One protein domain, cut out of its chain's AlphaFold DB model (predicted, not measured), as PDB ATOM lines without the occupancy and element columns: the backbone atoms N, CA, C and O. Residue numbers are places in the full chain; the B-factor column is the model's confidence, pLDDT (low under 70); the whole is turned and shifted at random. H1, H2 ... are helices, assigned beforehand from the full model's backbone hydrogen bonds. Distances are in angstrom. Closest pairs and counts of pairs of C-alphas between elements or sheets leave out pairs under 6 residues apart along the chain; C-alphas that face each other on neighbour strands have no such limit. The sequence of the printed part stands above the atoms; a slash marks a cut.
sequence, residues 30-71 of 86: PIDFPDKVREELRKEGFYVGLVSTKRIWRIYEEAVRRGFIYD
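AT A GLANCE: This is residues 30 to 71 of the 86 residues of an uncharacterized protein of Vulcanisaeta souniana JCM 11219 (UniProt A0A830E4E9). Picture an L made of two helices: H2, the longer, is one arm, H1 is the other, and they meet in a corner near their first residues. From the far end of H1, residues 44 to 52 fold back to the start of H2, while beyond the end of H2 residues 66 to 71 turn back as a short hook. The printed part has 42 residues with two named helices, H1 then H2 along the chain, and no named strand; its class is all helix. It is only just compact, close to loose, with a radius of gyration of the C-alphas of 10.9 A, and only just elongated, with spans of 28 by 19 by 16 A.

IN THESE COORDINATES: Find C-alpha 53 at (144.323, 165.616, 105.481); from there H2, residues 53 to 65, runs 18.3 A to C-alpha 65 at (141.994, 182.519, 98.953). Then go back to C-alpha 33 at (152.754, 168.922, 104.689), where H1, residues 33 to 43, begins; it measures 15.5 A from first to last C-alpha.

HOW THE PARTS SIT: Look first at the beginning of H2, which touches H1 with residues 53 to 57 alone. The closest C-alphas of the two helices are those of Pro 34 and Thr 53, 5.7 A apart. Their lines stand about perpendicular, at 78 degrees, and their centres are 14.3 A apart. In the backbones of H1 and H2, every O i to N i+4 pair is within hydrogen-bond range.

THE WHOLE: The two C-alphas farthest apart are those of Gly 45 and Arg 65, at 28.9 A. Read on from residue 30 to residue 71 and you will meet no cut. The link from H1 to H2, with 9 residues between them, is short. The mean pLDDT of the printed part is 97.3, and no printed residue is under 70.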
ATOM      1  N   PRO A  30     154.328 169.034  99.123       95.88
ATOM      2  CA  PRO A  30     152.914 169.106  99.491       95.88
ATOM      3  C   PRO A  30     152.376 167.825 100.143       95.88
ATOM      4  O   PRO A  30     151.606 167.897 101.093       95.88
ATOM      5  N   ILE A  31     152.822 166.647  99.691       96.56
ATOM      6  CA  ILE A  31     152.387 165.356 100.243       96.56
ATOM      7  C   ILE A  31     152.752 165.168 101.725       96.56
ATOM      8  O   ILE A  31     151.985 164.551 102.461       96.56
ATOM      9  N   ASP A  32     153.863 165.755 102.173       97.00
ATOM     10  CA  ASP A  32     154.377 165.623 103.541       97.00
ATOM     11  C   ASP A  32     153.774 166.679 104.486       97.00
ATOM     12  O   ASP A  32     153.753 166.514 105.710       97.00
ATOM     13  N   PHE A  33     153.248 167.774 103.928       97.62
ATOM     14  CA  PHE A  33     152.754 168.922 104.689       97.62
ATOM     15  C   PHE A  33     151.687 168.571 105.745       97.62
ATOM     16  O   PHE A  33     151.817 169.017 106.890       97.62
ATOM     17  N   PRO A  34     150.660 167.745 105.454       98.25
ATOM     18  CA  PRO A  34     149.655 167.387 106.451       98.25
ATOM     19  C   PRO A  34     150.236 166.694 107.687       98.25
ATOM     20  O   PRO A  34     149.769 166.929 108.804       98.25
ATOM     21  N   ASP A  35     151.257 165.856 107.507       98.19
ATOM     22  CA  ASP A  35     151.884 165.140 108.614       98.19
ATOM     23  C   ASP A  35     152.747 166.064 109.468       98.19
ATOM     24  O   ASP A  35     152.663 165.998 110.698       98.19
ATOM     25  N   LYS A  36     153.458 167.007 108.843       97.94
ATOM     26  CA  LYS A  36     154.191 168.069 109.547       97.94
ATOM     27  C   LYS A  36     153.270 168.938 110.402       97.94
ATOM     28  O   LYS A  36     153.560 169.184 111.572       97.94
ATOM     29  N   VAL A  37     152.109 169.326 109.873       98.25
ATOM     30  CA  VAL A  37     151.104 170.093 110.633       98.25
ATOM     31  C   VAL A  37     150.599 169.300 111.844       98.25
ATOM     32  O   VAL A  37     150.497 169.845 112.946       98.25
ATOM     33  N   ARG A  38     150.313 168.000 111.688       98.62
ATOM     34  CA  ARG A  38     149.930 167.135 112.823       98.62
ATOM     35  C   ARG A  38     151.051 166.995 113.843       98.62
ATOM     36  O   ARG A  38     150.768 166.893 115.035       98.62
ATOM     37  N   GLU A  39     152.299 166.939 113.398       98.06
ATOM     38  CA  GLU A  39     153.450 166.861 114.288       98.06
ATOM     39  C   GLU A  39     153.565 168.117 115.156       98.06
ATOM     40  O   GLU A  39     153.667 167.993 116.376       98.06
ATOM     41  N   GLU A  40     153.447 169.307 114.562       98.00
ATOM     42  CA  GLU A  40     153.462 170.571 115.309       98.00
ATOM     43  C   GLU A  40     152.294 170.671 116.299       98.00
ATOM     44  O   GLU A  40     152.506 170.949 117.478       98.00
ATOM     45  N   LEU A  41     151.073 170.318 115.887       98.38
ATOM     46  CA  LEU A  41     149.923 170.267 116.801       98.38
ATOM     47  C   LEU A  41     150.144 169.279 117.959       98.38
ATOM     48  O   LEU A  41     149.763 169.541 119.102       98.38
ATOM     49  N   ARG A  42     150.776 168.130 117.692       98.12
ATOM     50  CA  ARG A  42     151.084 167.133 118.724       98.12
ATOM     51  C   ARG A  42     152.115 167.657 119.725       98.12
ATOM     52  O   ARG A  42     151.953 167.385 120.918       98.12
ATOM     53  N   LYS A  43     153.135 168.393 119.261       97.06
ATOM     54  CA  LYS A  43     154.140 169.060 120.112       97.06
ATOM     55  C   LYS A  43     153.491 170.080 121.049       97.06
ATOM     56  O   LYS A  43     153.896 170.188 122.199       97.06
ATOM     57  N   GLU A  44     152.421 170.730 120.602       96.25
ATOM     58  CA  GLU A  44     151.626 171.673 121.406       96.25
ATOM     59  C   GLU A  44     150.601 171.009 122.331       96.25
ATOM     60  O   GLU A  44     149.857 171.677 123.043       96.25
ATOM     61  N   GLY A  45     150.564 169.677 122.356       97.00
ATOM     62  CA  GLY A  45     149.703 168.930 123.264       97.00
ATOM     63  C   GLY A  45     148.285 168.697 122.745       97.00
ATOM     64  O   GLY A  45     147.466 168.159 123.492       97.00
ATOM     65  N   PHE A  46     147.989 169.007 121.480       98.31
ATOM     66  CA  PHE A  46     146.686 168.717 120.885       98.31
ATOM     67  C   PHE A  46     146.490 167.228 120.571       98.31
ATOM     68  O   PHE A  46     147.424 166.463 120.298       98.31
ATOM     69  N   TYR A  47     145.228 166.809 120.573       97.25
ATOM     70  CA  TYR A  47     144.793 165.540 120.018       97.25
ATOM     71  C   TYR A  47     144.594 165.668 118.504       97.25
ATOM     72  O   TYR A  47     143.679 166.343 118.036       97.25
ATOM     73  N   VAL A  48     145.436 164.981 117.732       97.81
ATOM     74  CA  VAL A  48     145.444 165.074 116.261       97.81
ATOM     75  C   VAL A  48     144.743 163.914 115.552       97.81
ATOM     76  O   VAL A  48     144.664 163.915 114.329       97.81
ATOM     77  N   GLY A  49     144.210 162.935 116.294       96.12
ATOM     78  CA  GLY A  49     143.657 161.699 115.720       96.12
ATOM     79  C   GLY A  49     142.480 161.905 114.758       96.12
ATOM     80  O   GLY A  49     142.238 161.061 113.906       96.12
ATOM     81  N   LEU A  50     141.787 163.045 114.853       96.12
ATOM     82  CA  LEU A  50     140.672 163.415 113.967       96.12
ATOM     83  C   LEU A  50     141.029 164.546 112.984       96.12
ATOM     84  O   LEU A  50     140.180 165.000 112.214       96.12
ATOM     85  N   VAL A  51     142.283 165.010 112.980       98.12
ATOM     86  CA  VAL A  51     142.754 166.051 112.058       98.12
ATOM     87  C   VAL A  51     143.065 165.405 110.706       98.12
ATOM     88  O   VAL A  51     144.179 164.958 110.427       98.12
ATOM     89  N   SER A  52     142.046 165.318 109.855       98.38
ATOM     90  CA  SER A  52     142.163 164.713 108.527       98.38
ATOM     91  C   SER A  52     142.975 165.575 107.555       98.38
ATOM     92  O   SER A  52     143.043 166.797 107.682       98.38
ATOM     93  N   THR A  53     143.556 164.933 106.538       98.31
ATOM     94  CA  THR A  53     144.323 165.616 105.481       98.31
ATOM     95  C   THR A  53     143.443 166.622 104.742       98.31
ATOM     96  O   THR A  53     143.841 167.761 104.530       98.31
ATOM     97  N   LYS A  54     142.188 166.244 104.469       98.25
ATOM     98  CA  LYS A  54     141.178 167.132 103.881       98.25
ATOM     99  C   LYS A  54     140.941 168.391 104.720       98.25
ATOM    100  O   LYS A  54     140.793 169.470 104.158       98.25
ATOM    101  N   ARG A  55     140.887 168.276 106.055       98.19
ATOM    102  CA  ARG A  55     140.665 169.434 106.936       98.19
ATOM    103  C   ARG A  55     141.829 170.418 106.866       98.19
ATOM    104  O   ARG A  55     141.577 171.615 106.799       98.19
ATOM    105  N   ILE A  56     143.061 169.910 106.867       98.62
ATOM    106  CA  ILE A  56     144.278 170.720 106.737       98.62
ATOM    107  C   ILE A  56     144.251 171.461 105.396       98.62
ATOM    108  O   ILE A  56     144.295 172.685 105.388       98.62
ATOM    109  N   TRP A  57     144.061 170.752 104.282       98.44
ATOM    110  CA  TRP A  57     144.027 171.387 102.962       98.44
ATOM    111  C   TRP A  57     142.925 172.425 102.805       98.44
ATOM    112  O   TRP A  57     143.185 173.500 102.282       98.44
ATOM    113  N   ARG A  58     141.720 172.155 103.319       98.38
ATOM    114  CA  ARG A  58     140.627 173.133 103.280       98.38
ATOM    115  C   ARG A  58     140.989 174.424 104.015       98.38
ATOM    116  O   ARG A  58     140.681 175.500 103.525       98.38
ATOM    117  N   ILE A  59     141.614 174.315 105.189       98.44
ATOM    118  CA  ILE A  59     142.031 175.487 105.976       98.44
ATOM    119  C   ILE A  59     143.147 176.246 105.252       98.44
ATOM    120  O   ILE A  59     143.108 177.470 105.211       98.44
ATOM    121  N   TYR A  60     144.104 175.529 104.660       98.31
ATOM    122  CA  TYR A  60     145.165 176.129 103.855       98.31
ATOM    123  C   TYR A  60     144.594 176.898 102.658       98.31
ATOM    124  O   TYR A  60     144.861 178.084 102.508       98.31
ATOM    125  N   GLU A  61     143.746 176.254 101.853       98.06
ATOM    126  CA  GLU A  61     143.117 176.875 100.686       98.06
ATOM    127  C   GLU A  61     142.279 178.096 101.079       98.06
ATOM    128  O   GLU A  61     142.386 179.143 100.447       98.06
ATOM    129  N   GLU A  62     141.468 177.996 102.137       97.88
ATOM    130  CA  GLU A  62     140.676 179.124 102.636       97.88
ATOM    131  C   GLU A  62     141.575 180.292 103.065       97.88
ATOM    132  O   GLU A  62     141.264 181.447 102.765       97.88
ATOM    133  N   ALA A  63     142.699 180.008 103.728       97.44
ATOM    134  CA  ALA A  63     143.657 181.026 104.142       97.44
ATOM    135  C   ALA A  63     144.339 181.702 102.943       97.44
ATOM    136  O   ALA A  63     144.463 182.928 102.935       97.44
ATOM    137  N   VAL A  64     144.712 180.932 101.916       97.00
ATOM    138  CA  VAL A  64     145.281 181.452 100.663       97.00
ATOM    139  C   VAL A  64     144.267 182.319  99.917       97.00
ATOM    140  O   VAL A  64     144.546 183.473  99.598       97.00
ATOM    141  N   ARG A  65     143.051 181.807  99.691       95.75
ATOM    142  CA  ARG A  65     141.994 182.519  98.953       95.75
ATOM    143  C   ARG A  65     141.546 183.805  99.641       95.75
ATOM    144  O   ARG A  65     141.138 184.742  98.967       95.75
ATOM    145  N   ARG A  66     141.610 183.858 100.973       95.81
ATOM    146  CA  ARG A  66     141.315 185.071 101.751       95.81
ATOM    147  C   ARG A  66     142.491 186.044 101.857       95.81
ATOM    148  O   ARG A  66     142.327 187.097 102.462       95.81
ATOM    149  N   GLY A  67     143.660 185.699 101.316       94.75
ATOM    150  CA  GLY A  67     144.859 186.534 101.391       94.75
ATOM    151  C   GLY A  67     145.512 186.572 102.775       94.75
ATOM    152  O   GLY A  67     146.313 187.462 103.041       94.75
ATOM    153  N   PHE A  68     145.194 185.628 103.670       94.81
ATOM    154  CA  PHE A  68     145.866 185.529 104.971       94.81
ATOM    155  C   PHE A  68     147.294 184.999 104.847       94.81
ATOM    156  O   PHE A  68     148.155 185.356 105.648       94.81
ATOM    157  N   ILE A  69     147.535 184.129 103.866       94.44
ATOM    158  CA  ILE A  69     148.852 183.585 103.531       94.44
ATOM    159  C   ILE A  69     149.007 183.527 102.010       94.44
ATOM    160  O   ILE A  69     148.016 183.452 101.287       94.44
ATOM    161  N   TYR A  70     150.248 183.525 101.529       93.56
ATOM    162  CA  TYR A  70     150.546 183.189 100.137       93.56
ATOM    163  C   TYR A  70     150.385 181.686  99.892       93.56
ATOM    164  O   TYR A  70     150.443 180.890 100.834       93.56
ATOM    165  N   ASP A  71     150.227 181.283  98.629       95.00
ATOM    166  CA  ASP A  71     150.287 179.870  98.243       95.00
ATOM    167  C   ASP A  71     151.731 179.340  98.298       95.00
ATOM    168  O   ASP A  71     152.370 179.099  97.277       95.00
TER     169      ASP A  71